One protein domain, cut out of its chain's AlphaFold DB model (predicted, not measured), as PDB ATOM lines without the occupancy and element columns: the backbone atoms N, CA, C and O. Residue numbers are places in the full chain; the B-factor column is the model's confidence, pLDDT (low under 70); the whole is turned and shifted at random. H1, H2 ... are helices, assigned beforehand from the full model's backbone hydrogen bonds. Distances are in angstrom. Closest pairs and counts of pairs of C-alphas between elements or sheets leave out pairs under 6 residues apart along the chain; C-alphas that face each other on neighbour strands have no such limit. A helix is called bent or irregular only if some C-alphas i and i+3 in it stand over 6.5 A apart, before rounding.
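This is residues 666 to 700, 770 to 837 and 872 to 963 of the 1202 residues of the protein "GD10856" of Drosophila simulans (UniProt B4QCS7). Six helices or arms make an up-and-down bundle, each running against the one before, in two rows: H2, H4 and H7, packed on H3, H6a and H8. Residues 829 to 837 of H5 stick out, and H1 packs on H3. The printed part has 195 residues, with nine named helices, H1 to H9 in order, and no named strand: all helix. It is compact, radius of gyration of the C-alphas 18.2 A, spanning 66 by 46 by 29 A.

H1, residues 666 to 672, begins at C-alpha (-18.672, 30.598, -36.713). H2 is 676 to 691, H3 777 to 792, H4 799 to 816, 26.7 A long, and H5 821 to 837, 24.7 A. By its hydrogen bonds H6, 872 to 908, was assigned as one helix, but it is bent, C-alphas 897 and 900 being 7.3 A apart; its arms are H6a, 872 to 897, 37.7 A, and H6b, 900 to 908. H7 is 920 to 934, H8 940 to 954, and H9, 958 to 962, ends at C-alpha (-13.309, 25.335, -71.020). H1, H4 and H7 are irregular: C-alphas 668 and 671 are 8.1 A apart, 800 and 803 7.5 A, 922 and 925 7.0 A.

H4 touches H2, closest C-alphas Tyr 800 and Glu 676, 5.1 A, and H7, Arg 810 and Gly 930, 5.7 A. H6a touches H8, Ile 886 and Val 942, 5.9 A, a shallow tilt of 8 degrees, the same way. With residues 884 to 895 alone H6a touches H3, Leu 891 and Ala 788, 6.9 A. H7 and H8 form a hairpin. H6b only just touches H4, with 3 pairs of C-alphas within 8 A. H9 touches no helix. Every O i to N i+4 pair is within hydrogen-bond range in H2, H3, H5, H6a and H6b; H4 has 12 of 14, H7 8 of 11, H8 10 of 11, H1 1 of 3 with 1 of 4 O i to N i+3 pairs, H9 0 of 1 with 2 of 2.

Residues 701 to 769 and 838 to 871 are not printed; the C-alpha gaps are 22.0 A and 22.6 A. The link from H6 to H7 is long. Mean pLDDT of the printed part is 81.1; residues 831 to 837 and 906 to 918 are among those under 70.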
ATOM      1  N   LEU A 666     -18.921  30.226 -35.321       92.88
ATOM      2  CA  LEU A 666     -18.672  30.598 -36.713       92.88
ATOM      3  C   LEU A 666     -19.224  31.985 -37.032       92.88
ATOM      4  O   LEU A 666     -18.538  32.796 -37.649       92.88
ATOM      5  N   LYS A 667     -20.417  32.306 -36.530       90.62
ATOM      6  CA  LYS A 667     -21.030  33.624 -36.712       90.62
ATOM      7  C   LYS A 667     -20.175  34.774 -36.164       90.62
ATOM      8  O   LYS A 667     -20.260  35.886 -36.676       90.62
ATOM      9  N   THR A 668     -19.388  34.528 -35.116       89.31
ATOM     10  CA  THR A 668     -18.598  35.566 -34.433       89.31
ATOM     11  C   THR A 668     -17.120  35.578 -34.809       89.31
ATOM     12  O   THR A 668     -16.514  36.644 -34.746       89.31
ATOM     13  N   SER A 669     -16.543  34.428 -35.176       89.62
ATOM     14  CA  SER A 669     -15.084  34.253 -35.258       89.62
ATOM     15  C   SER A 669     -14.591  33.557 -36.536       89.62
ATOM     16  O   SER A 669     -13.390  33.352 -36.669       89.62
ATOM     17  N   ALA A 670     -15.462  33.213 -37.499       88.44
ATOM     18  CA  ALA A 670     -15.045  32.507 -38.726       88.44
ATOM     19  C   ALA A 670     -13.993  33.259 -39.561       88.44
ATOM     20  O   ALA A 670     -13.211  32.630 -40.266       88.44
ATOM     21  N   GLN A 671     -13.956  34.592 -39.480       87.38
ATOM     22  CA  GLN A 671     -12.975  35.413 -40.199       87.38
ATOM     23  C   GLN A 671     -11.530  35.228 -39.697       87.38
ATOM     24  O   GLN A 671     -10.610  35.514 -40.449       87.38
ATOM     25  N   ASN A 672     -11.343  34.717 -38.473       88.81
ATOM     26  CA  ASN A 672     -10.030  34.518 -37.848       88.81
ATOM     27  C   ASN A 672      -9.466  33.100 -38.090       88.81
ATOM     28  O   ASN A 672      -8.455  32.724 -37.498       88.81
ATOM     29  N   ILE A 673     -10.149  32.263 -38.885       90.12
ATOM     30  CA  ILE A 673      -9.742  30.876 -39.158       90.12
ATOM     31  C   ILE A 673      -9.035  30.816 -40.511       90.12
ATOM     32  O   ILE A 673      -9.671  30.932 -41.561       90.12
ATOM     33  N   HIS A 674      -7.722  30.589 -40.490       85.62
ATOM     34  CA  HIS A 674      -6.887  30.688 -41.693       85.62
ATOM     35  C   HIS A 674      -6.253  29.364 -42.138       85.62
ATOM     36  O   HIS A 674      -5.938  29.224 -43.317       85.62
ATOM     37  N   SER A 675      -6.079  28.386 -41.241       87.69
ATOM     38  CA  SER A 675      -5.388  27.131 -41.568       87.69
ATOM     39  C   SER A 675      -6.345  26.018 -42.006       87.69
ATOM     40  O   SER A 675      -7.473  25.911 -41.520       87.69
ATOM     41  N   GLU A 676      -5.878  25.144 -42.903       86.62
ATOM     42  CA  GLU A 676      -6.612  23.941 -43.312       86.62
ATOM     43  C   GLU A 676      -6.935  23.042 -42.112       86.62
ATOM     44  O   GLU A 676      -8.073  22.608 -41.946       86.62
ATOM     45  N   GLN A 677      -5.952  22.799 -41.238       87.56
ATOM     46  CA  GLN A 677      -6.111  21.915 -40.080       87.56
ATOM     47  C   GLN A 677      -7.204  22.404 -39.125       87.56
ATOM     48  O   GLN A 677      -7.967  21.595 -38.596       87.56
ATOM     49  N   ASP A 678      -7.305  23.716 -38.924       90.19
ATOM     50  CA  ASP A 678      -8.315  24.318 -38.061       90.19
ATOM     51  C   ASP A 678      -9.723  24.193 -38.667       90.19
ATOM     52  O   ASP A 678     -10.678  23.836 -37.969       90.19
ATOM     53  N   TRP A 679      -9.852  24.383 -39.985       92.25
ATOM     54  CA  TRP A 679     -11.105  24.141 -40.704       92.25
ATOM     55  C   TRP A 679     -11.529  22.669 -40.668       92.25
ATOM     56  O   TRP A 679     -12.718  22.386 -40.499       92.25
ATOM     57  N   GLN A 680     -10.586  21.724 -40.751       91.31
ATOM     58  CA  GLN A 680     -10.896  20.294 -40.638       91.31
ATOM     59  C   GLN A 680     -11.539  19.949 -39.288       91.31
ATOM     60  O   GLN A 680     -12.468  19.147 -39.251       91.31
ATOM     61  N   ILE A 681     -11.116  20.573 -38.180       92.75
ATOM     62  CA  ILE A 681     -11.733  20.346 -36.858       92.75
ATOM     63  C   ILE A 681     -13.209  20.759 -36.877       92.75
ATOM     64  O   ILE A 681     -14.067  20.002 -36.417       92.75
ATOM     65  N   ILE A 682     -13.514  21.933 -37.439       94.62
ATOM     66  CA  ILE A 682     -14.884  22.446 -37.547       94.62
ATOM     67  C   ILE A 682     -15.748  21.531 -38.420       94.62
ATOM     68  O   ILE A 682     -16.834  21.142 -37.991       94.62
ATOM     69  N   PHE A 683     -15.282  21.160 -39.616       94.56
ATOM     70  CA  PHE A 683     -16.055  20.294 -40.512       94.56
ATOM     71  C   PHE A 683     -16.257  18.896 -39.924       94.56
ATOM     72  O   PHE A 683     -17.384  18.407 -39.918       94.56
ATOM     73  N   ASN A 684     -15.234  18.304 -39.302       93.12
ATOM     74  CA  ASN A 684     -15.370  17.014 -38.622       93.12
ATOM     75  C   ASN A 684     -16.392  17.080 -37.476       93.12
ATOM     76  O   ASN A 684     -17.187  16.156 -37.303       93.12
ATOM     77  N   LEU A 685     -16.426  18.176 -36.707       94.44
ATOM     78  CA  LEU A 685     -17.453  18.380 -35.685       94.44
ATOM     79  C   LEU A 685     -18.855  18.507 -36.293       94.44
ATOM     80  O   LEU A 685     -19.780  17.866 -35.796       94.44
ATOM     81  N   LEU A 686     -19.025  19.289 -37.366       94.88
ATOM     82  CA  LEU A 686     -20.311  19.432 -38.065       94.88
ATOM     83  C   LEU A 686     -20.817  18.087 -38.603       94.88
ATOM     84  O   LEU A 686     -22.004  17.788 -38.485       94.88
ATOM     85  N   GLU A 687     -19.929  17.263 -39.144       94.06
ATOM     86  CA  GLU A 687     -20.249  15.941 -39.681       94.06
ATOM     87  C   GLU A 687     -20.611  14.940 -38.585       94.06
ATOM     88  O   GLU A 687     -21.641  14.270 -38.679       94.06
ATOM     89  N   CYS A 688     -19.812  14.855 -37.518       92.81
ATOM     90  CA  CYS A 688     -20.064  13.921 -36.420       92.81
ATOM     91  C   CYS A 688     -21.350  14.276 -35.664       92.81
ATOM     92  O   CYS A 688     -22.154  13.406 -35.336       92.81
ATOM     93  N   VAL A 689     -21.566  15.567 -35.397       93.12
ATOM     94  CA  VAL A 689     -22.692  16.057 -34.590       93.12
ATOM     95  C   VAL A 689     -23.967  16.224 -35.412       93.12
ATOM     96  O   VAL A 689     -25.056  15.917 -34.927       93.12
ATOM     97  N   GLY A 690     -23.844  16.734 -36.638       91.81
ATOM     98  CA  GLY A 690     -24.974  17.012 -37.520       91.81
ATOM     99  C   GLY A 690     -25.427  15.781 -38.296       91.81
ATOM    100  O   GLY A 690     -26.602  15.431 -38.243       91.81
ATOM    101  N   ALA A 691     -24.500  15.116 -38.986       90.94
ATOM    102  CA  ALA A 691     -24.792  14.007 -39.898       90.94
ATOM    103  C   ALA A 691     -24.548  12.611 -39.294       90.94
ATOM    104  O   ALA A 691     -24.864  11.605 -39.927       90.94
ATOM    105  N   GLY A 692     -24.011  12.530 -38.072       88.88
ATOM    106  CA  GLY A 692     -23.736  11.259 -37.401       88.88
ATOM    107  C   GLY A 692     -22.528  10.513 -37.970       88.88
ATOM    108  O   GLY A 692     -22.483   9.287 -37.877       88.88
ATOM    109  N   ALA A 693     -21.563  11.212 -38.573       90.12
ATOM    110  CA  ALA A 693     -20.312  10.599 -39.015       90.12
ATOM    111  C   ALA A 693     -19.535   9.991 -37.830       90.12
ATOM    112  O   ALA A 693     -19.572  10.508 -36.710       90.12
ATOM    113  N   VAL A 694     -18.824   8.887 -38.070       86.12
ATOM    114  CA  VAL A 694     -17.911   8.321 -37.067       86.12
ATOM    115  C   VAL A 694     -16.721   9.275 -36.886       86.12
ATOM    116  O   VAL A 694     -16.105   9.644 -37.888       86.12
ATOM    117  N   PRO A 695     -16.378   9.667 -35.642       84.38
ATOM    118  CA  PRO A 695     -15.222  10.519 -35.390       84.38
ATOM    119  C   PRO A 695     -13.925   9.891 -35.916       84.38
ATOM    120  O   PRO A 695     -13.735   8.682 -35.759       84.38
ATOM    121  N   PRO A 696     -13.017  10.683 -36.513       81.25
ATOM    122  CA  PRO A 696     -11.722  10.173 -36.943       81.25
ATOM    123  C   PRO A 696     -10.899   9.701 -35.737       81.25
ATOM    124  O   PRO A 696     -10.971  10.287 -34.655       81.25
ATOM    125  N   SER A 697     -10.108   8.640 -35.917       70.88
ATOM    126  CA  SER A 697      -9.161   8.169 -34.903       70.88
ATOM    127  C   SER A 697      -8.026   9.182 -34.772       70.88
ATOM    128  O   SER A 697      -7.200   9.296 -35.677       70.88
ATOM    129  N   TYR A 698      -7.986   9.935 -33.675       64.00
ATOM    130  CA  TYR A 698      -6.818  10.747 -33.345       64.00
ATOM    131  C   TYR A 698      -5.859   9.901 -32.502       64.00
ATOM    132  O   TYR A 698      -6.282   9.315 -31.508       64.00
ATOM    133  N   ASP A 699      -4.585   9.841 -32.896       49.41
ATOM    134  CA  ASP A 699      -3.534   9.272 -32.050       49.41
ATOM    135  C   ASP A 699      -3.330  10.166 -30.814       49.41
ATOM    136  O   ASP A 699      -3.200  11.387 -30.937       49.41
ATOM    137  N   ASP A 700      -3.271   9.552 -29.628       41.53
ATOM    138  CA  ASP A 700      -3.202  10.151 -28.276       41.53
ATOM    139  C   ASP A 700      -2.007  11.113 -28.009       41.53
ATOM    140  O   ASP A 700      -1.768  11.534 -26.879       41.53
ATOM    141  N   CYS A 770     -18.022   6.536 -45.184       54.91
ATOM    142  CA  CYS A 770     -18.372   7.118 -43.893       54.91
ATOM    143  C   CYS A 770     -19.559   6.309 -43.363       54.91
ATOM    144  O   CYS A 770     -20.682   6.442 -43.853       54.91
ATOM    145  N   GLN A 771     -19.309   5.395 -42.423       70.75
ATOM    146  CA  GLN A 771     -20.396   4.735 -41.707       70.75
ATOM    147  C   GLN A 771     -21.167   5.812 -40.940       70.75
ATOM    148  O   GLN A 771     -20.661   6.372 -39.972       70.75
ATOM    149  N   LEU A 772     -22.379   6.127 -41.394       85.25
ATOM    150  CA  LEU A 772     -23.243   7.074 -40.702       85.25
ATOM    151  C   LEU A 772     -23.987   6.358 -39.576       85.25
ATOM    152  O   LEU A 772     -24.673   5.351 -39.778       85.25
ATOM    153  N   LEU A 773     -23.842   6.897 -38.374       86.88
ATOM    154  CA  LEU A 773     -24.566   6.480 -37.189       86.88
ATOM    155  C   LEU A 773     -25.939   7.162 -37.151       86.88
ATOM    156  O   LEU A 773     -26.489   7.609 -38.153       86.88
ATOM    157  N   ASP A 774     -26.579   7.145 -35.989       85.44
ATOM    158  CA  ASP A 774     -27.781   7.937 -35.770       85.44
ATOM    159  C   ASP A 774     -27.435   9.393 -35.477       85.44
ATOM    160  O   ASP A 774     -26.499   9.668 -34.731       85.44
ATOM    161  N   HIS A 775     -28.254  10.310 -35.991       90.12
ATOM    162  CA  HIS A 775     -28.159  11.745 -35.729       90.12
ATOM    163  C   HIS A 775     -29.450  12.306 -35.125       90.12
ATOM    164  O   HIS A 775     -30.545  11.754 -35.287       90.12
ATOM    165  N   ALA A 776     -29.326  13.436 -34.427       90.12
ATOM    166  CA  ALA A 776     -30.465  14.181 -33.909       90.12
ATOM    167  C   ALA A 776     -30.968  15.176 -34.974       90.12
ATOM    168  O   ALA A 776     -30.170  15.991 -35.440       90.12
ATOM    169  N   PRO A 777     -32.272  15.198 -35.324       90.56
ATOM    170  CA  PRO A 777     -32.766  16.088 -36.376       90.56
ATOM    171  C   PRO A 777     -32.484  17.570 -36.113       90.56
ATOM    172  O   PRO A 777     -32.066  18.288 -37.010       90.56
ATOM    173  N   PHE A 778     -32.644  18.022 -34.865       90.94
ATOM    174  CA  PHE A 778     -32.330  19.401 -34.487       90.94
ATOM    175  C   PHE A 778     -30.866  19.762 -34.779       90.94
ATOM    176  O   PHE A 778     -30.600  20.823 -35.337       90.94
ATOM    177  N   ALA A 779     -29.928  18.880 -34.416       92.75
ATOM    178  CA  ALA A 779     -28.504  19.118 -34.620       92.75
ATOM    179  C   ALA A 779     -28.146  19.135 -36.111       92.75
ATOM    180  O   ALA A 779     -27.392  20.004 -36.531       92.75
ATOM    181  N   LEU A 780     -28.745  18.251 -36.920       94.25
ATOM    182  CA  LEU A 780     -28.589  18.260 -38.377       94.25
ATOM    183  C   LEU A 780     -28.998  19.611 -38.978       94.25
ATOM    184  O   LEU A 780     -28.202  20.233 -39.679       94.25
ATOM    185  N   PHE A 781     -30.210  20.090 -38.677       94.12
ATOM    186  CA  PHE A 781     -30.700  21.366 -39.211       94.12
ATOM    187  C   PHE A 781     -29.840  22.545 -38.742       94.12
ATOM    188  O   PHE A 781     -29.507  23.422 -39.534       94.12
ATOM    189  N   LYS A 782     -29.414  22.541 -37.475       93.88
ATOM    190  CA  LYS A 782     -28.585  23.617 -36.930       93.88
ATOM    191  C   LYS A 782     -27.163  23.618 -37.499       93.88
ATOM    192  O   LYS A 782     -26.626  24.679 -37.796       93.88
ATOM    193  N   CYS A 783     -26.557  22.449 -37.696       95.88
ATOM    194  CA  CYS A 783     -25.262  22.340 -38.363       95.88
ATOM    195  C   CYS A 783     -25.352  22.715 -39.851       95.88
ATOM    196  O   CYS A 783     -24.391  23.255 -40.398       95.88
ATOM    197  N   TRP A 784     -26.503  22.499 -40.499       94.25
ATOM    198  CA  TRP A 784     -26.744  23.038 -41.835       94.25
ATOM    199  C   TRP A 784     -26.781  24.570 -41.838       94.25
ATOM    200  O   TRP A 784     -26.163  25.160 -42.720       94.25
ATOM    201  N   ASP A 785     -27.410  25.224 -40.850       94.00
ATOM    202  CA  ASP A 785     -27.364  26.692 -40.742       94.00
ATOM    203  C   ASP A 785     -25.908  27.191 -40.699       94.00
ATOM    204  O   ASP A 785     -25.561  28.168 -41.367       94.00
ATOM    205  N   SER A 786     -25.040  26.491 -39.955       94.56
ATOM    206  CA  SER A 786     -23.599  26.780 -39.879       94.56
ATOM    207  C   SER A 786     -22.913  26.634 -41.236       94.56
ATOM    208  O   SER A 786     -22.182  27.524 -41.666       94.56
ATOM    209  N   LEU A 787     -23.172  25.531 -41.939       93.25
ATOM    210  CA  LEU A 787     -22.594  25.254 -43.253       93.25
ATOM    211  C   LEU A 787     -23.065  26.270 -44.303       93.25
ATOM    212  O   LEU A 787     -22.271  26.781 -45.093       93.25
ATOM    213  N   ALA A 788     -24.349  26.619 -44.272       92.81
ATOM    214  CA  ALA A 788     -24.937  27.614 -45.152       92.81
ATOM    215  C   ALA A 788     -24.384  29.021 -44.885       92.81
ATOM    216  O   ALA A 788     -24.182  29.780 -45.834       92.81
ATOM    217  N   PHE A 789     -24.117  29.371 -43.622       92.56
ATOM    218  CA  PHE A 789     -23.453  30.622 -43.252       92.56
ATOM    219  C   PHE A 789     -22.047  30.719 -43.860       92.56
ATOM    220  O   PHE A 789     -21.745  31.720 -44.512       92.56
ATOM    221  N   ILE A 790     -21.231  29.665 -43.718       91.06
ATOM    222  CA  ILE A 790     -19.866  29.625 -44.269       91.06
ATOM    223  C   ILE A 790     -19.907  29.795 -45.793       91.06
ATOM    224  O   ILE A 790     -19.262  30.685 -46.332       91.06
ATOM    225  N   VAL A 791     -20.699  28.981 -46.496       88.94
ATOM    226  CA  VAL A 791     -20.689  28.938 -47.969       88.94
ATOM    227  C   VAL A 791     -21.283  30.192 -48.617       88.94
ATOM    228  O   VAL A 791     -20.850  30.617 -49.694       88.94
ATOM    229  N   ARG A 792     -22.307  30.804 -48.005       86.06
ATOM    230  CA  ARG A 792     -22.939  32.004 -48.578       86.06
ATOM    231  C   ARG A 792     -22.000  33.210 -48.543       86.06
ATOM    232  O   ARG A 792     -22.074  34.032 -49.461       86.06
ATOM    233  N   SER A 793     -21.110  33.281 -47.553       79.50
ATOM    234  CA  SER A 793     -20.075  34.310 -47.428       79.50
ATOM    235  C   SER A 793     -18.810  33.920 -48.199       79.50
ATOM    236  O   SER A 793     -18.099  32.992 -47.827       79.50
ATOM    237  N   VAL A 794     -18.491  34.656 -49.266       65.56
ATOM    238  CA  VAL A 794     -17.309  34.377 -50.111       65.56
ATOM    239  C   VAL A 794     -15.994  34.517 -49.329       65.56
ATOM    240  O   VAL A 794     -15.003  33.895 -49.686       65.56
ATOM    241  N   ALA A 795     -15.992  35.269 -48.225       74.81
ATOM    242  CA  ALA A 795     -14.805  35.494 -47.404       74.81
ATOM    243  C   ALA A 795     -14.350  34.263 -46.596       74.81
ATOM    244  O   ALA A 795     -13.213  34.237 -46.137       74.81
ATOM    245  N   HIS A 796     -15.215  33.263 -46.380       83.19
ATOM    246  CA  HIS A 796     -14.899  32.121 -45.507       83.19
ATOM    247  C   HIS A 796     -14.532  30.842 -46.259       83.19
ATOM    248  O   HIS A 796     -14.036  29.911 -45.634       83.19
ATOM    249  N   ILE A 797     -14.760  30.775 -47.573       86.75
ATOM    250  CA  ILE A 797     -14.339  29.638 -48.398       86.75
ATOM    251  C   ILE A 797     -13.026  29.996 -49.088       86.75
ATOM    252  O   ILE A 797     -12.973  30.907 -49.912       86.75
ATOM    253  N   THR A 798     -11.977  29.256 -48.756       83.56
ATOM    254  CA  THR A 798     -10.621  29.418 -49.284       83.56
ATOM    255  C   THR A 798     -10.184  28.127 -49.980       83.56
ATOM    256  O   THR A 798     -10.754  27.065 -49.714       83.56
ATOM    257  N   PRO A 799      -9.155  28.157 -50.847       79.44
ATOM    258  CA  PRO A 799      -8.626  26.935 -51.458       79.44
ATOM    259  C   PRO A 799      -8.235  25.856 -50.433       79.44
ATOM    260  O   PRO A 799      -8.407  24.672 -50.699       79.44
ATOM    261  N   TYR A 800      -7.792  26.267 -49.241       80.50
ATOM    262  CA  TYR A 800      -7.369  25.382 -48.152       80.50
ATOM    263  C   TYR A 800      -8.520  24.648 -47.450       80.50
ATOM    264  O   TYR A 800      -8.296  23.616 -46.833       80.50
ATOM    265  N   ASN A 801      -9.749  25.172 -47.495       88.75
ATOM    266  CA  ASN A 801     -10.899  24.568 -46.810       88.75
ATOM    267  C   ASN A 801     -12.001  24.080 -47.760       88.75
ATOM    268  O   ASN A 801     -12.971  23.458 -47.317       88.75
ATOM    269  N   PHE A 802     -11.845  24.341 -49.060       88.56
ATOM    270  CA  PHE A 802     -12.831  24.035 -50.086       88.56
ATOM    271  C   PHE A 802     -13.173  22.540 -50.121       88.56
ATOM    272  O   PHE A 802     -14.344  22.174 -50.037       88.56
ATOM    273  N   GLU A 803     -12.164  21.667 -50.176       87.00
ATOM    274  CA  GLU A 803     -12.373  20.216 -50.239       87.00
ATOM    275  C   GLU A 803     -13.091  19.686 -48.988       87.00
ATOM    276  O   GLU A 803     -14.052  18.920 -49.090       87.00
ATOM    277  N   ALA A 804     -12.695  20.165 -47.803       89.25
ATOM    278  CA  ALA A 804     -13.340  19.825 -46.537       89.25
ATOM    279  C   ALA A 804     -14.814  20.258 -46.506       89.25
ATOM    280  O   ALA A 804     -15.680  19.504 -46.060       89.25
ATOM    281  N   CYS A 805     -15.119  21.443 -47.040       91.75
ATOM    282  CA  CYS A 805     -16.485  21.943 -47.150       91.75
ATOM    283  C   CYS A 805     -17.339  21.072 -48.083       91.75
ATOM    284  O   CYS A 805     -18.445  20.670 -47.717       91.75
ATOM    285  N   VAL A 806     -16.818  20.727 -49.266       90.69
ATOM    286  CA  VAL A 806     -17.517  19.861 -50.228       90.69
ATOM    287  C   VAL A 806     -17.765  18.473 -49.638       90.69
ATOM    288  O   VAL A 806     -18.876  17.946 -49.734       90.69
ATOM    289  N   ARG A 807     -16.763  17.902 -48.966       90.31
ATOM    290  CA  ARG A 807     -16.873  16.635 -48.238       90.31
ATOM    291  C   ARG A 807     -17.970  16.687 -47.168       90.31
ATOM    292  O   ARG A 807     -18.835  15.809 -47.159       90.31
ATOM    293  N   CYS A 808     -18.005  17.742 -46.353       93.06
ATOM    294  CA  CYS A 808     -19.042  17.950 -45.340       93.06
ATOM    295  C   CYS A 808     -20.446  18.023 -45.963       93.06
ATOM    296  O   CYS A 808     -21.365  17.357 -45.490       93.06
ATOM    297  N   ILE A 809     -20.632  18.772 -47.056       92.50
ATOM    298  CA  ILE A 809     -21.934  18.865 -47.741       92.50
ATOM    299  C   ILE A 809     -22.385  17.492 -48.258       92.50
ATOM    300  O   ILE A 809     -23.546  17.117 -48.082       92.50
ATOM    301  N   ARG A 810     -21.475  16.713 -48.856       91.00
ATOM    302  CA  ARG A 810     -21.781  15.360 -49.348       91.00
ATOM    303  C   ARG A 810     -22.199  14.419 -48.216       91.00
ATOM    304  O   ARG A 810     -23.145  13.656 -48.384       91.00
ATOM    305  N   ILE A 811     -21.560  14.509 -47.051       91.06
ATOM    306  CA  ILE A 811     -21.948  13.741 -45.860       91.06
ATOM    307  C   ILE A 811     -23.365  14.121 -45.391       91.06
ATOM    308  O   ILE A 811     -24.164  13.245 -45.060       91.06
ATOM    309  N   PHE A 812     -23.726  15.407 -45.429       92.75
ATOM    310  CA  PHE A 812     -25.085  15.863 -45.105       92.75
ATOM    311  C   PHE A 812     -26.130  15.364 -46.110       92.75
ATOM    312  O   PHE A 812     -27.234  14.993 -45.708       92.75
ATOM    313  N   VAL A 813     -25.785  15.313 -47.401       91.19
ATOM    314  CA  VAL A 813     -26.634  14.715 -48.443       91.19
ATOM    315  C   VAL A 813     -26.915  13.245 -48.127       91.19
ATOM    316  O   VAL A 813     -28.071  12.821 -48.165       91.19
ATOM    317  N   GLU A 814     -25.891  12.484 -47.741       88.38
ATOM    318  CA  GLU A 814     -26.053  11.078 -47.360       88.38
ATOM    319  C   GLU A 814     -26.931  10.904 -46.109       88.38
ATOM    320  O   GLU A 814     -27.805  10.033 -46.085       88.38
ATOM    321  N   ALA A 815     -26.791  11.779 -45.108       88.56
ATOM    322  CA  ALA A 815     -27.627  11.762 -43.904       88.56
ATOM    323  C   ALA A 815     -29.106  12.115 -44.165       88.56
ATOM    324  O   ALA A 815     -29.981  11.683 -43.413       88.56
ATOM    325  N   CYS A 816     -29.407  12.880 -45.223       89.44
ATOM    326  CA  CYS A 816     -30.774  13.281 -45.583       89.44
ATOM    327  C   CYS A 816     -31.488  12.301 -46.527       89.44
ATOM    328  O   CYS A 816     -32.704  12.405 -46.711       89.44
ATOM    329  N   ARG A 817     -30.755  11.355 -47.121       81.50
ATOM    330  CA  ARG A 817     -31.209  10.505 -48.237       81.50
ATOM    331  C   ARG A 817     -32.405   9.612 -47.904       81.50
ATOM    332  O   ARG A 817     -33.175   9.236 -48.787       81.50
ATOM    333  N   ASP A 818     -32.565   9.234 -46.637       76.12
ATOM    334  CA  ASP A 818     -33.691   8.404 -46.200       76.12
ATOM    335  C   ASP A 818     -34.983   9.205 -45.958       76.12
ATOM    336  O   ASP A 818     -36.003   8.602 -45.620       76.12
ATOM    337  N   GLY A 819     -34.951  10.533 -46.124       76.12
ATOM    338  CA  GLY A 819     -36.078  11.432 -45.878       76.12
ATOM    339  C   GLY A 819     -36.454  11.585 -44.402       76.12
ATOM    340  O   GLY A 819     -37.589  11.943 -44.099       76.12
ATOM    341  N   GLY A 820     -35.546  11.261 -43.480       78.50
ATOM    342  CA  GLY A 820     -35.793  11.249 -42.040       78.50
ATOM    343  C   GLY A 820     -36.615  10.049 -41.563       78.50
ATOM    344  O   GLY A 820     -37.044  10.025 -40.410       78.50
ATOM    345  N   ILE A 821     -36.866   9.041 -42.411       76.56
ATOM    346  CA  ILE A 821     -37.740   7.899 -42.087       76.56
ATOM    347  C   ILE A 821     -37.217   7.124 -40.871       76.56
ATOM    348  O   ILE A 821     -38.008   6.725 -40.007       76.56
ATOM    349  N   ARG A 822     -35.900   6.904 -40.771       78.94
ATOM    350  CA  ARG A 822     -35.281   6.213 -39.631       78.94
ATOM    351  C   ARG A 822     -35.503   6.985 -38.327       78.94
ATOM    352  O   ARG A 822     -35.843   6.379 -37.308       78.94
ATOM    353  N   GLN A 823     -35.389   8.310 -38.367       82.06
ATOM    354  CA  GLN A 823     -35.575   9.211 -37.229       82.06
ATOM    355  C   GLN A 823     -37.057   9.303 -36.842       82.06
ATOM    356  O   GLN A 823     -37.388   9.151 -35.664       82.06
ATOM    357  N   CYS A 824     -37.962   9.427 -37.816       77.62
ATOM    358  CA  CYS A 824     -39.411   9.389 -37.613       77.62
ATOM    359  C   CYS A 824     -39.853   8.082 -36.935       77.62
ATOM    360  O   CYS A 824     -40.558   8.107 -35.925       77.62
ATOM    361  N   ARG A 825     -39.379   6.921 -37.417       77.62
ATOM    362  CA  ARG A 825     -39.689   5.611 -36.808       77.62
ATOM    363  C   ARG A 825     -39.239   5.533 -35.349       77.62
ATOM    364  O   ARG A 825     -39.964   4.997 -34.513       77.62
ATOM    365  N   LYS A 826     -38.070   6.085 -35.021       77.06
ATOM    366  CA  LYS A 826     -37.569   6.124 -33.640       77.06
ATOM    367  C   LYS A 826     -38.388   7.034 -32.734       77.06
ATOM    368  O   LYS A 826     -38.703   6.619 -31.621       77.06
ATOM    369  N   LEU A 827     -38.780   8.219 -33.203       72.88
ATOM    370  CA  LEU A 827     -39.659   9.116 -32.446       72.88
ATOM    371  C   LEU A 827     -40.990   8.431 -32.105       72.88
ATOM    372  O   LEU A 827     -41.425   8.479 -30.955       72.88
ATOM    373  N   VAL A 828     -41.566   7.681 -33.052       71.31
ATOM    374  CA  VAL A 828     -42.782   6.882 -32.829       71.31
ATOM    375  C   VAL A 828     -42.568   5.786 -31.778       71.31
ATOM    376  O   VAL A 828     -43.423   5.587 -30.912       71.31
ATOM    377  N   LEU A 829     -41.436   5.074 -31.812       74.50
ATOM    378  CA  LEU A 829     -41.112   4.047 -30.813       74.50
ATOM    379  C   LEU A 829     -40.948   4.646 -29.406       74.50
ATOM    380  O   LEU A 829     -41.493   4.105 -28.442       74.50
ATOM    381  N   VAL A 830     -40.275   5.793 -29.288       71.81
ATOM    382  CA  VAL A 830     -40.108   6.516 -28.014       71.81
ATOM    383  C   VAL A 830     -41.450   7.052 -27.500       71.81
ATOM    384  O   VAL A 830     -41.746   6.933 -26.307       71.81
ATOM    385  N   ALA A 831     -42.305   7.585 -28.380       67.50
ATOM    386  CA  ALA A 831     -43.649   8.045 -28.029       67.50
ATOM    387  C   ALA A 831     -44.539   6.891 -27.529       67.50
ATOM    388  O   ALA A 831     -45.247   7.044 -26.530       67.50
ATOM    389  N   LYS A 832     -44.448   5.707 -28.155       67.50
ATOM    390  CA  LYS A 832     -45.139   4.482 -27.711       67.50
ATOM    391  C   LYS A 832     -44.638   3.973 -26.353       67.50
ATOM    392  O   LYS A 832     -45.444   3.542 -25.531       67.50
ATOM    393  N   GLN A 833     -43.337   4.062 -26.071       64.38
ATOM    394  CA  GLN A 833     -42.788   3.701 -24.755       64.38
ATOM    395  C   GLN A 833     -43.240   4.671 -23.650       64.38
ATOM    396  O   GLN A 833     -43.605   4.234 -22.555       64.38
ATOM    397  N   LYS A 834     -43.285   5.982 -23.932       58.00
ATOM    398  CA  LYS A 834     -43.797   6.989 -22.986       58.00
ATOM    399  C   LYS A 834     -45.300   6.838 -22.726       58.00
ATOM    400  O   LYS A 834     -45.725   6.980 -21.581       58.00
ATOM    401  N   SER A 835     -46.104   6.514 -23.744       54.91
ATOM    402  CA  SER A 835     -47.546   6.282 -23.573       54.91
ATOM    403  C   SER A 835     -47.852   4.974 -22.831       54.91
ATOM    404  O   SER A 835     -48.783   4.942 -22.029       54.91
ATOM    405  N   SER A 836     -47.029   3.934 -23.009       50.97
ATOM    406  CA  SER A 836     -47.116   2.672 -22.260       50.97
ATOM    407  C   SER A 836     -46.792   2.848 -20.767       50.97
ATOM    408  O   SER A 836     -47.580   2.402 -19.933       50.97
ATOM    409  N   LYS A 837     -45.732   3.598 -20.411       51.16
ATOM    410  CA  LYS A 837     -45.435   3.950 -19.004       51.16
ATOM    411  C   LYS A 837     -46.566   4.758 -18.354       51.16
ATOM    412  O   LYS A 837     -46.984   4.432 -17.249       51.16
ATOM    413  N   ALA A 872     -48.962  14.618 -37.548       67.56
ATOM    414  CA  ALA A 872     -48.621  15.996 -37.908       67.56
ATOM    415  C   ALA A 872     -47.147  16.339 -37.616       67.56
ATOM    416  O   ALA A 872     -46.476  16.932 -38.454       67.56
ATOM    417  N   GLU A 873     -46.604  15.913 -36.468       68.56
ATOM    418  CA  GLU A 873     -45.177  16.106 -36.142       68.56
ATOM    419  C   GLU A 873     -44.246  15.293 -37.060       68.56
ATOM    420  O   GLU A 873     -43.136  15.723 -37.376       68.56
ATOM    421  N   GLN A 874     -44.691  14.113 -37.504       71.12
ATOM    422  CA  GLN A 874     -43.946  13.276 -38.446       71.12
ATOM    423  C   GLN A 874     -43.934  13.883 -39.854       71.12
ATOM    424  O   GLN A 874     -42.913  13.812 -40.542       71.12
ATOM    425  N   GLU A 875     -45.053  14.466 -40.273       77.31
ATOM    426  CA  GLU A 875     -45.184  15.156 -41.551       77.31
ATOM    427  C   GLU A 875     -44.352  16.448 -41.575       77.31
ATOM    428  O   GLU A 875     -43.580  16.633 -42.513       77.31
ATOM    429  N   ASP A 876     -44.383  17.261 -40.506       85.25
ATOM    430  CA  ASP A 876     -43.513  18.446 -40.365       85.25
ATOM    431  C   ASP A 876     -42.028  18.058 -40.431       85.25
ATOM    432  O   ASP A 876     -41.231  18.680 -41.135       85.25
ATOM    433  N   LEU A 877     -41.631  16.978 -39.748       85.31
ATOM    434  CA  LEU A 877     -40.243  16.525 -39.780       85.31
ATOM    435  C   LEU A 877     -39.819  16.063 -41.182       85.31
ATOM    436  O   LEU A 877     -38.749  16.456 -41.649       85.31
ATOM    437  N   ALA A 878     -40.645  15.265 -41.864       84.81
ATOM    438  CA  ALA A 878     -40.368  14.813 -43.228       84.81
ATOM    439  C   ALA A 878     -40.248  15.994 -44.210       84.81
ATOM    440  O   ALA A 878     -39.316  16.021 -45.020       84.81
ATOM    441  N   GLN A 879     -41.119  17.002 -44.080       88.19
ATOM    442  CA  GLN A 879     -41.054  18.245 -44.855       88.19
ATOM    443  C   GLN A 879     -39.751  19.014 -44.596       88.19
ATOM    444  O   GLN A 879     -39.105  19.461 -45.543       88.19
ATOM    445  N   ARG A 880     -39.286  19.109 -43.344       89.81
ATOM    446  CA  ARG A 880     -37.993  19.751 -43.037       89.81
ATOM    447  C   ARG A 880     -36.806  19.025 -43.661       89.81
ATOM    448  O   ARG A 880     -35.894  19.680 -44.159       89.81
ATOM    449  N   TYR A 881     -36.802  17.690 -43.667       91.25
ATOM    450  CA  TYR A 881     -35.770  16.927 -44.380       91.25
ATOM    451  C   TYR A 881     -35.834  17.161 -45.890       91.25
ATOM    452  O   TYR A 881     -34.798  17.136 -46.558       91.25
ATOM    453  N   GLU A 882     -37.032  17.313 -46.462       90.75
ATOM    454  CA  GLU A 882     -37.216  17.602 -47.890       90.75
ATOM    455  C   GLU A 882     -36.642  18.969 -48.236       90.75
ATOM    456  O   GLU A 882     -35.760  19.073 -49.092       90.75
ATOM    457  N   GLN A 883     -37.046  19.986 -47.479       92.31
ATOM    458  CA  GLN A 883     -36.549  21.345 -47.618       92.31
ATOM    459  C   GLN A 883     -35.026  21.414 -47.456       92.31
ATOM    460  O   GLN A 883     -34.358  22.035 -48.281       92.31
ATOM    461  N   LEU A 884     -34.466  20.734 -46.451       92.94
ATOM    462  CA  LEU A 884     -33.020  20.670 -46.235       92.94
ATOM    463  C   LEU A 884     -32.287  20.072 -47.446       92.94
ATOM    464  O   LEU A 884     -31.236  20.568 -47.840       92.94
ATOM    465  N   SER A 885     -32.843  19.032 -48.071       92.69
ATOM    466  CA  SER A 885     -32.215  18.375 -49.227       92.69
ATOM    467  C   SER A 885     -32.183  19.292 -50.454       92.69
ATOM    468  O   SER A 885     -31.175  19.357 -51.154       92.69
ATOM    469  N   ILE A 886     -33.252  20.066 -50.672       91.56
ATOM    470  CA  ILE A 886     -33.307  21.100 -51.719       91.56
ATOM    471  C   ILE A 886     -32.330  22.242 -51.401       91.56
ATOM    472  O   ILE A 886     -31.603  22.715 -52.269       91.56
ATOM    473  N   GLN A 887     -32.239  22.657 -50.141       93.06
ATOM    474  CA  GLN A 887     -31.301  23.696 -49.725       93.06
ATOM    475  C   GLN A 887     -29.831  23.268 -49.849       93.06
ATOM    476  O   GLN A 887     -28.984  24.093 -50.191       93.06
ATOM    477  N   LEU A 888     -29.507  21.997 -49.587       92.69
ATOM    478  CA  LEU A 888     -28.175  21.427 -49.826       92.69
ATOM    479  C   LEU A 888     -27.833  21.430 -51.321       92.69
ATOM    480  O   LEU A 888     -26.703  21.754 -51.683       92.69
ATOM    481  N   LEU A 889     -28.807  21.137 -52.188       91.19
ATOM    482  CA  LEU A 889     -28.656  21.234 -53.640       91.19
ATOM    483  C   LEU A 889     -28.302  22.664 -54.080       91.19
ATOM    484  O   LEU A 889     -27.339  22.856 -54.825       91.19
ATOM    485  N   ASP A 890     -29.033  23.664 -53.586       90.25
ATOM    486  CA  ASP A 890     -28.746  25.076 -53.866       90.25
ATOM    487  C   ASP A 890     -27.360  25.496 -53.350       90.25
ATOM    488  O   ASP A 890     -26.660  26.287 -53.990       90.25
ATOM    489  N   LEU A 891     -26.934  24.949 -52.206       90.81
ATOM    490  CA  LEU A 891     -25.626  25.228 -51.617       90.81
ATOM    491  C   LEU A 891     -24.479  24.642 -52.453       90.81
ATOM    492  O   LEU A 891     -23.518  25.354 -52.751       90.81
ATOM    493  N   MET A 892     -24.610  23.382 -52.889       90.44
ATOM    494  CA  MET A 892     -23.664  22.745 -53.814       90.44
ATOM    495  C   MET A 892     -23.572  23.521 -55.124       90.44
ATOM    496  O   MET A 892     -22.476  23.782 -55.608       90.44
ATOM    497  N   TYR A 893     -24.713  23.952 -55.667       87.44
ATOM    498  CA  TYR A 893     -24.747  24.757 -56.883       87.44
ATOM    499  C   TYR A 893     -24.078  26.134 -56.705       87.44
ATOM    500  O   TYR A 893     -23.359  26.622 -57.582       87.44
ATOM    501  N   THR A 894     -24.261  26.753 -55.538       87.88
ATOM    502  CA  THR A 894     -23.604  28.020 -55.195       87.88
ATOM    503  C   THR A 894     -22.081  27.867 -55.149       87.88
ATOM    504  O   THR A 894     -21.377  28.696 -55.723       87.88
ATOM    505  N   LEU A 895     -21.552  26.808 -54.525       87.19
ATOM    506  CA  LEU A 895     -20.108  26.527 -54.549       87.19
ATOM    507  C   LEU A 895     -19.614  26.219 -55.959       87.19
ATOM    508  O   LEU A 895     -18.574  26.725 -56.375       87.19
ATOM    509  N   TYR A 896     -20.384  25.435 -56.705       86.06
ATOM    510  CA  TYR A 896     -20.056  25.012 -58.058       86.06
ATOM    511  C   TYR A 896     -19.823  26.206 -58.999       86.06
ATOM    512  O   TYR A 896     -18.772  26.302 -59.632       86.06
ATOM    513  N   THR A 897     -20.744  27.173 -59.011       84.44
ATOM    514  CA  THR A 897     -20.620  28.399 -59.828       84.44
ATOM    515  C   THR A 897     -19.511  29.341 -59.360       84.44
ATOM    516  O   THR A 897     -18.964  30.098 -60.154       84.44
ATOM    517  N   ARG A 898     -19.149  29.300 -58.073       82.62
ATOM    518  CA  ARG A 898     -18.098  30.151 -57.493       82.62
ATOM    519  C   ARG A 898     -16.708  29.519 -57.531       82.62
ATOM    520  O   ARG A 898     -15.737  30.228 -57.293       82.62
ATOM    521  N   THR A 899     -16.591  28.226 -57.843       84.00
ATOM    522  CA  THR A 899     -15.327  27.468 -57.766       84.00
ATOM    523  C   THR A 899     -14.214  28.162 -58.557       84.00
ATOM    524  O   THR A 899     -13.175  28.487 -57.992       84.00
ATOM    525  N   ALA A 900     -14.450  28.509 -59.826       78.62
ATOM    526  CA  ALA A 900     -13.446  29.198 -60.643       78.62
ATOM    527  C   ALA A 900     -13.057  30.582 -60.087       78.62
ATOM    528  O   ALA A 900     -11.885  30.952 -60.120       78.62
ATOM    529  N   GLN A 901     -14.019  31.337 -59.545       78.81
ATOM    530  CA  GLN A 901     -13.777  32.668 -58.974       78.81
ATOM    531  C   GLN A 901     -12.935  32.599 -57.694       78.81
ATOM    532  O   GLN A 901     -12.010  33.391 -57.539       78.81
ATOM    533  N   ILE A 902     -13.218  31.634 -56.811       78.75
ATOM    534  CA  ILE A 902     -12.496  31.439 -55.543       78.75
ATOM    535  C   ILE A 902     -11.022  31.128 -55.816       78.75
ATOM    536  O   ILE A 902     -10.142  31.784 -55.266       78.75
ATOM    537  N   PHE A 903     -10.734  30.175 -56.703       77.00
ATOM    538  CA  PHE A 903      -9.351  29.791 -57.004       77.00
ATOM    539  C   PHE A 903      -8.594  30.873 -57.787       77.00
ATOM    540  O   PHE A 903      -7.399  31.060 -57.567       77.00
ATOM    541  N   ARG A 904      -9.278  31.625 -58.659       74.56
ATOM    542  CA  ARG A 904      -8.670  32.731 -59.409       74.56
ATOM    543  C   ARG A 904      -8.292  33.912 -58.513       74.56
ATOM    544  O   ARG A 904      -7.185  34.420 -58.643       74.56
ATOM    545  N   TRP A 905      -9.179  34.317 -57.603       71.81
ATOM    546  CA  TRP A 905      -8.933  35.446 -56.698       71.81
ATOM    547  C   TRP A 905      -7.678  35.227 -55.837       71.81
ATOM    548  O   TRP A 905      -6.846  36.118 -55.716       71.81
ATOM    549  N   TRP A 906      -7.476  34.002 -55.345       68.12
ATOM    550  CA  TRP A 906      -6.301  33.646 -54.541       68.12
ATOM    551  C   TRP A 906      -5.017  33.447 -55.361       68.12
ATOM    552  O   TRP A 906      -3.919  33.653 -54.845       68.12
ATOM    553  N   ALA A 907      -5.133  33.068 -56.637       66.19
ATOM    554  CA  ALA A 907      -3.985  32.973 -57.540       66.19
ATOM    555  C   ALA A 907      -3.435  34.362 -57.919       66.19
ATOM    556  O   ALA A 907      -2.230  34.516 -58.109       66.19
ATOM    557  N   GLU A 908      -4.301  35.378 -57.996       62.12
ATOM    558  CA  GLU A 908      -3.930  36.770 -58.292       62.12
ATOM    559  C   GLU A 908      -3.233  37.471 -57.096       62.12
ATOM    560  O   GLU A 908      -2.428  38.375 -57.312       62.12
ATOM    561  N   GLU A 909      -3.449  37.012 -55.855       59.28
ATOM    562  CA  GLU A 909      -2.812  37.535 -54.625       59.28
ATOM    563  C   GLU A 909      -1.430  36.918 -54.300       59.28
ATOM    564  O   GLU A 909      -0.834  37.216 -53.265       59.28
ATOM    565  N   GLY A 910      -0.868  36.082 -55.184       51.81
ATOM    566  CA  GLY A 910       0.503  35.560 -55.057       51.81
ATOM    567  C   GLY A 910       0.676  34.353 -54.125       51.81
ATOM    568  O   GLY A 910       1.808  33.965 -53.831       51.81
ATOM    569  N   CYS A 911      -0.418  33.730 -53.675       55.59
ATOM    570  CA  CYS A 911      -0.384  32.461 -52.943       55.59
ATOM    571  C   CYS A 911      -0.069  31.277 -53.876       55.59
ATOM    572  O   CYS A 911      -0.425  31.290 -55.054       55.59
ATOM    573  N   THR A 912       0.572  30.223 -53.354       47.81
ATOM    574  CA  THR A 912       0.852  28.970 -54.081       47.81
ATOM    575  C   THR A 912      -0.443  28.192 -54.330       47.81
ATOM    576  O   THR A 912      -0.737  27.210 -53.654       47.81
ATOM    577  N   VAL A 913      -1.261  28.650 -55.271       52.75
ATOM    578  CA  VAL A 913      -2.441  27.915 -55.727       52.75
ATOM    579  C   VAL A 913      -1.968  26.853 -56.727       52.75
ATOM    580  O   VAL A 913      -1.142  27.175 -57.589       52.75
ATOM    581  N   PRO A 914      -2.452  25.597 -56.650       50.34
ATOM    582  CA  PRO A 914      -2.239  24.625 -57.713       50.34
ATOM    583  C   PRO A 914      -2.646  25.278 -59.033       50.34
ATOM    584  O   PRO A 914      -3.747  25.822 -59.133       50.34
ATOM    585  N   GLN A 915      -1.728  25.307 -60.001       47.88
ATOM    586  CA  GLN A 915      -1.934  25.963 -61.290       47.88
ATOM    587  C   GLN A 915      -3.326  25.637 -61.841       47.88
ATOM    588  O   GLN A 915      -3.796  24.505 -61.740       47.88
ATOM    589  N   SER A 916      -3.964  26.650 -62.424       47.69
ATOM    590  CA  SER A 916      -5.343  26.751 -62.920       47.69
ATOM    591  C   SER A 916      -5.819  25.685 -63.932       47.69
ATOM    592  O   SER A 916      -6.791  25.918 -64.642       47.69
ATOM    593  N   ALA A 917      -5.166  24.528 -64.027       48.16
ATOM    594  CA  ALA A 917      -5.396  23.495 -65.028       48.16
ATOM    595  C   ALA A 917      -6.156  22.250 -64.524       48.16
ATOM    596  O   ALA A 917      -6.455  21.388 -65.337       48.16
ATOM    597  N   ALA A 918      -6.495  22.122 -63.233       62.59
ATOM    598  CA  ALA A 918      -7.200  20.928 -62.739       62.59
ATOM    599  C   ALA A 918      -8.249  21.224 -61.648       62.59
ATOM    600  O   ALA A 918      -8.243  20.599 -60.593       62.59
ATOM    601  N   LEU A 919      -9.180  22.159 -61.887       74.44
ATOM    602  CA  LEU A 919     -10.331  22.388 -60.986       74.44
ATOM    603  C   LEU A 919     -11.382  21.266 -61.055       74.44
ATOM    604  O   LEU A 919     -12.255  21.173 -60.191       74.44
ATOM    605  N   TRP A 920     -11.299  20.399 -62.070       82.00
ATOM    606  CA  TRP A 920     -12.230  19.296 -62.279       82.00
ATOM    607  C   TRP A 920     -12.240  18.299 -61.111       82.00
ATOM    608  O   TRP A 920     -13.286  18.094 -60.497       82.00
ATOM    609  N   SER A 921     -11.087  17.718 -60.766       78.69
ATOM    610  CA  SER A 921     -10.990  16.659 -59.748       78.69
ATOM    611  C   SER A 921     -11.263  17.130 -58.306       78.69
ATOM    612  O   SER A 921     -12.046  16.469 -57.628       78.69
ATOM    613  N   PRO A 922     -10.676  18.239 -57.807       74.69
ATOM    614  CA  PRO A 922     -10.907  18.705 -56.434       74.69
ATOM    615  C   PRO A 922     -12.165  19.580 -56.291       74.69
ATOM    616  O   PRO A 922     -12.658  19.782 -55.183       74.69
ATOM    617  N   GLY A 923     -12.683  20.124 -57.400       80.81
ATOM    618  CA  GLY A 923     -13.719  21.154 -57.408       80.81
ATOM    619  C   GLY A 923     -15.058  20.682 -57.956       80.81
ATOM    620  O   GLY A 923     -15.995  20.363 -57.219       80.81
ATOM    621  N   TRP A 924     -15.161  20.684 -59.283       85.56
ATOM    622  CA  TRP A 924     -16.429  20.493 -59.985       85.56
ATOM    623  C   TRP A 924     -16.961  19.060 -59.916       85.56
ATOM    624  O   TRP A 924     -18.158  18.880 -59.681       85.56
ATOM    625  N   CYS A 925     -16.108  18.045 -60.071       86.31
ATOM    626  CA  CYS A 925     -16.544  16.650 -60.096       86.31
ATOM    627  C   CYS A 925     -17.224  16.222 -58.777       86.31
ATOM    628  O   CYS A 925     -18.370  15.766 -58.833       86.31
ATOM    629  N   PRO A 926     -16.638  16.441 -57.581       88.56
ATOM    630  CA  PRO A 926     -17.273  16.036 -56.322       88.56
ATOM    631  C   PRO A 926     -18.614  16.738 -56.047       88.56
ATOM    632  O   PRO A 926     -19.522  16.137 -55.465       88.56
ATOM    633  N   LEU A 927     -18.770  17.994 -56.483       88.25
ATOM    634  CA  LEU A 927     -20.030  18.738 -56.378       88.25
ATOM    635  C   LEU A 927     -21.101  18.174 -57.322       88.25
ATOM    636  O   LEU A 927     -22.239  17.963 -56.902       88.25
ATOM    637  N   LEU A 928     -20.736  17.869 -58.571       87.75
ATOM    638  CA  LEU A 928     -21.627  17.222 -59.537       87.75
ATOM    639  C   LEU A 928     -22.042  15.821 -59.076       87.75
ATOM    640  O   LEU A 928     -23.214  15.471 -59.193       87.75
ATOM    641  N   GLN A 929     -21.126  15.053 -58.480       88.19
ATOM    642  CA  GLN A 929     -21.439  13.771 -57.844       88.19
ATOM    643  C   GLN A 929     -22.449  13.935 -56.702       88.19
ATOM    644  O   GLN A 929     -23.380  13.143 -56.597       88.19
ATOM    645  N   GLY A 930     -22.306  14.967 -55.862       86.38
ATOM    646  CA  GLY A 930     -23.269  15.278 -54.800       86.38
ATOM    647  C   GLY A 930     -24.660  15.642 -55.335       86.38
ATOM    648  O   GLY A 930     -25.670  15.161 -54.820       86.38
ATOM    649  N   ILE A 931     -24.725  16.428 -56.414       88.50
ATOM    650  CA  ILE A 931     -25.982  16.769 -57.100       88.50
ATOM    651  C   ILE A 931     -26.619  15.515 -57.718       88.50
ATOM    652  O   ILE A 931     -27.805  15.256 -57.507       88.50
ATOM    653  N   ALA A 932     -25.830  14.709 -58.433       86.81
ATOM    654  CA  ALA A 932     -26.273  13.440 -59.004       86.81
ATOM    655  C   ALA A 932     -26.767  12.482 -57.911       86.81
ATOM    656  O   ALA A 932     -27.770  11.793 -58.086       86.81
ATOM    657  N   ARG A 933     -26.144  12.497 -56.728       86.44
ATOM    658  CA  ARG A 933     -26.581  11.686 -55.591       86.44
ATOM    659  C   ARG A 933     -28.007  12.014 -55.140       86.44
ATOM    660  O   ARG A 933     -28.755  11.086 -54.837       86.44
ATOM    661  N   LEU A 934     -28.397  13.295 -55.132       86.81
ATOM    662  CA  LEU A 934     -29.760  13.745 -54.802       86.81
ATOM    663  C   LEU A 934     -30.782  13.464 -55.913       86.81
ATOM    664  O   LEU A 934     -31.973  13.338 -55.628       86.81
ATOM    665  N   ALA A 935     -30.345  13.296 -57.165       84.94
ATOM    666  CA  ALA A 935     -31.222  12.829 -58.242       84.94
ATOM    667  C   ALA A 935     -31.750  11.399 -57.994       84.94
ATOM    668  O   ALA A 935     -32.746  11.004 -58.596       84.94
ATOM    669  N   MET A 936     -31.149  10.675 -57.042       78.31
ATOM    670  CA  MET A 936     -31.553   9.343 -56.580       78.31
ATOM    671  C   MET A 936     -32.319   9.347 -55.245       78.31
ATOM    672  O   MET A 936     -32.485   8.296 -54.626       78.31
ATOM    673  N   ASP A 937     -32.765  10.508 -54.755       80.69
ATOM    674  CA  ASP A 937     -33.524  10.610 -53.500       80.69
ATOM    675  C   ASP A 937     -34.874   9.867 -53.574       80.69
ATOM    676  O   ASP A 937     -35.459   9.722 -54.645       80.69
ATOM    677  N   ARG A 938     -35.440   9.413 -52.449       76.00
ATOM    678  CA  ARG A 938     -36.761   8.754 -52.463       76.00
ATOM    679  C   ARG A 938     -37.927   9.700 -52.734       76.00
ATOM    680  O   ARG A 938     -38.953   9.267 -53.265       76.00
ATOM    681  N   ARG A 939     -37.780  10.985 -52.428       83.69
ATOM    682  CA  ARG A 939     -38.832  11.994 -52.584       83.69
ATOM    683  C   ARG A 939     -38.822  12.575 -53.992       83.69
ATOM    684  O   ARG A 939     -37.779  12.970 -54.510       83.69
ATOM    685  N   ARG A 940     -40.005  12.641 -54.611       83.19
ATOM    686  CA  ARG A 940     -40.182  13.105 -55.996       83.19
ATOM    687  C   ARG A 940     -39.674  14.530 -56.202       83.19
ATOM    688  O   ARG A 940     -38.976  14.784 -57.184       83.19
ATOM    689  N   GLU A 941     -40.013  15.433 -55.287       84.62
ATOM    690  CA  GLU A 941     -39.659  16.849 -55.391       84.62
ATOM    691  C   GLU A 941     -38.140  17.041 -55.391       84.62
ATOM    692  O   GLU A 941     -37.607  17.664 -56.309       84.62
ATOM    693  N   VAL A 942     -37.422  16.417 -54.450       86.94
ATOM    694  CA  VAL A 942     -35.951  16.491 -54.363       86.94
ATOM    695  C   VAL A 942     -35.290  15.974 -55.642       86.94
ATOM    696  O   VAL A 942     -34.442  16.666 -56.206       86.94
ATOM    697  N   ARG A 943     -35.719  14.809 -56.156       86.75
ATOM    698  CA  ARG A 943     -35.186  14.258 -57.416       86.75
ATOM    699  C   ARG A 943     -35.407  15.194 -58.594       86.75
ATOM    700  O   ARG A 943     -34.485  15.460 -59.358       86.75
ATOM    701  N   THR A 944     -36.631  15.697 -58.741       85.12
ATOM    702  CA  THR A 944     -37.012  16.568 -59.860       85.12
ATOM    703  C   THR A 944     -36.182  17.852 -59.852       85.12
ATOM    704  O   THR A 944     -35.671  18.259 -60.899       85.12
ATOM    705  N   HIS A 945     -35.977  18.446 -58.672       86.69
ATOM    706  CA  HIS A 945     -35.117  19.615 -58.494       86.69
ATOM    707  C   HIS A 945     -33.645  19.296 -58.783       86.69
ATOM    708  O   HIS A 945     -32.997  20.066 -59.491       86.69
ATOM    709  N   ALA A 946     -33.120  18.161 -58.312       88.19
ATOM    710  CA  ALA A 946     -31.736  17.748 -58.554       88.19
ATOM    711  C   ALA A 946     -31.447  17.497 -60.042       88.19
ATOM    712  O   ALA A 946     -30.468  18.024 -60.567       88.19
ATOM    713  N   ILE A 947     -32.331  16.781 -60.746       85.50
ATOM    714  CA  ILE A 947     -32.227  16.538 -62.195       85.50
ATOM    715  C   ILE A 947     -32.309  17.859 -62.970       85.50
ATOM    716  O   ILE A 947     -31.514  18.096 -63.879       85.50
ATOM    717  N   SER A 948     -33.233  18.749 -62.591       85.94
ATOM    718  CA  SER A 948     -33.344  20.079 -63.199       85.94
ATOM    719  C   SER A 948     -32.087  20.922 -62.962       85.94
ATOM    720  O   SER A 948     -31.593  21.564 -63.884       85.94
ATOM    721  N   CYS A 949     -31.515  20.880 -61.755       84.31
ATOM    722  CA  CYS A 949     -30.267  21.565 -61.425       84.31
ATOM    723  C   CYS A 949     -29.095  21.022 -62.257       84.31
ATOM    724  O   CYS A 949     -28.369  21.792 -62.883       84.31
ATOM    725  N   LEU A 950     -28.961  19.699 -62.355       83.06
ATOM    726  CA  LEU A 950     -27.916  19.046 -63.140       83.06
ATOM    727  C   LEU A 950     -28.029  19.402 -64.637       83.06
ATOM    728  O   LEU A 950     -27.021  19.725 -65.265       83.06
ATOM    729  N   GLN A 951     -29.255  19.441 -65.178       76.56
ATOM    730  CA  GLN A 951     -29.534  19.800 -66.571       76.56
ATOM    731  C   GLN A 951     -29.377  21.294 -66.869       76.56
ATOM    732  O   GLN A 951     -28.644  21.664 -67.773       76.56
ATOM    733  N   GLN A 952     -30.129  22.156 -66.183       66.69
ATOM    734  CA  GLN A 952     -30.294  23.566 -66.552       66.69
ATOM    735  C   GLN A 952     -29.218  24.464 -65.951       66.69
ATOM    736  O   GLN A 952     -28.947  25.535 -66.486       66.69
ATOM    737  N   ARG A 953     -28.655  24.058 -64.809       63.53
ATOM    738  CA  ARG A 953     -27.822  24.923 -63.979       63.53
ATOM    739  C   ARG A 953     -26.381  24.458 -63.885       63.53
ATOM    740  O   ARG A 953     -25.538  25.324 -63.793       63.53
ATOM    741  N   ALA A 954     -26.072  23.161 -63.925       66.31
ATOM    742  CA  ALA A 954     -24.709  22.678 -63.701       66.31
ATOM    743  C   ALA A 954     -23.956  22.349 -65.002       66.31
ATOM    744  O   ALA A 954     -22.970  23.010 -65.314       66.31
ATOM    745  N   LEU A 955     -24.429  21.384 -65.799       71.62
ATOM    746  CA  LEU A 955     -23.669  20.865 -66.950       71.62
ATOM    747  C   LEU A 955     -23.668  21.776 -68.189       71.62
ATOM    748  O   LEU A 955     -22.839  21.598 -69.071       71.62
ATOM    749  N   LEU A 956     -24.569  22.761 -68.252       68.19
ATOM    750  CA  LEU A 956     -24.699  23.698 -69.378       68.19
ATOM    751  C   LEU A 956     -24.074  25.081 -69.105       68.19
ATOM    752  O   LEU A 956     -24.307  26.023 -69.863       68.19
ATOM    753  N   VAL A 957     -23.302  25.231 -68.021       68.69
ATOM    754  CA  VAL A 957     -22.657  26.503 -67.645       68.69
ATOM    755  C   VAL A 957     -21.483  26.812 -68.565       68.69
ATOM    756  O   VAL A 957     -20.699  25.930 -68.907       68.69
ATOM    757  N   HIS A 958     -21.341  28.087 -68.929       63.03
ATOM    758  CA  HIS A 958     -20.280  28.578 -69.810       63.03
ATOM    759  C   HIS A 958     -18.868  28.229 -69.302       63.03
ATOM    760  O   HIS A 958     -17.991  27.913 -70.098       63.03
ATOM    761  N   ASP A 959     -18.657  28.212 -67.985       62.94
ATOM    762  CA  ASP A 959     -17.351  27.933 -67.376       62.94
ATOM    763  C   ASP A 959     -16.858  26.493 -67.624       62.94
ATOM    764  O   ASP A 959     -15.664  26.301 -67.849       62.94
ATOM    765  N   LEU A 960     -17.747  25.490 -67.697       69.12
ATOM    766  CA  LEU A 960     -17.360  24.110 -68.044       69.12
ATOM    767  C   LEU A 960     -17.023  23.930 -69.529       69.12
ATOM    768  O   LEU A 960     -16.411  22.933 -69.900       69.12
ATOM    769  N   GLN A 961     -17.393  24.871 -70.403       68.00
ATOM    770  CA  GLN A 961     -17.043  24.784 -71.828       68.00
ATOM    771  C   GLN A 961     -15.527  24.892 -72.058       68.00
ATOM    772  O   GLN A 961     -15.055  24.584 -73.147       68.00
ATOM    773  N   THR A 962     -14.776  25.300 -71.030       67.69
ATOM    774  CA  THR A 962     -13.309  25.335 -71.020       67.69
ATOM    775  C   THR A 962     -12.653  23.979 -70.730       67.69
ATOM    776  O   THR A 962     -11.439  23.865 -70.884       67.69
ATOM    777  N   LEU A 963     -13.424  22.955 -70.335       75.94
ATOM    778  CA  LEU A 963     -12.900  21.619 -70.042       75.94
ATOM    779  C   LEU A 963     -12.381  20.907 -71.298       75.94
ATOM    780  O   LEU A 963     -12.978  20.969 -72.377       75.94
TER     781      LEU A 963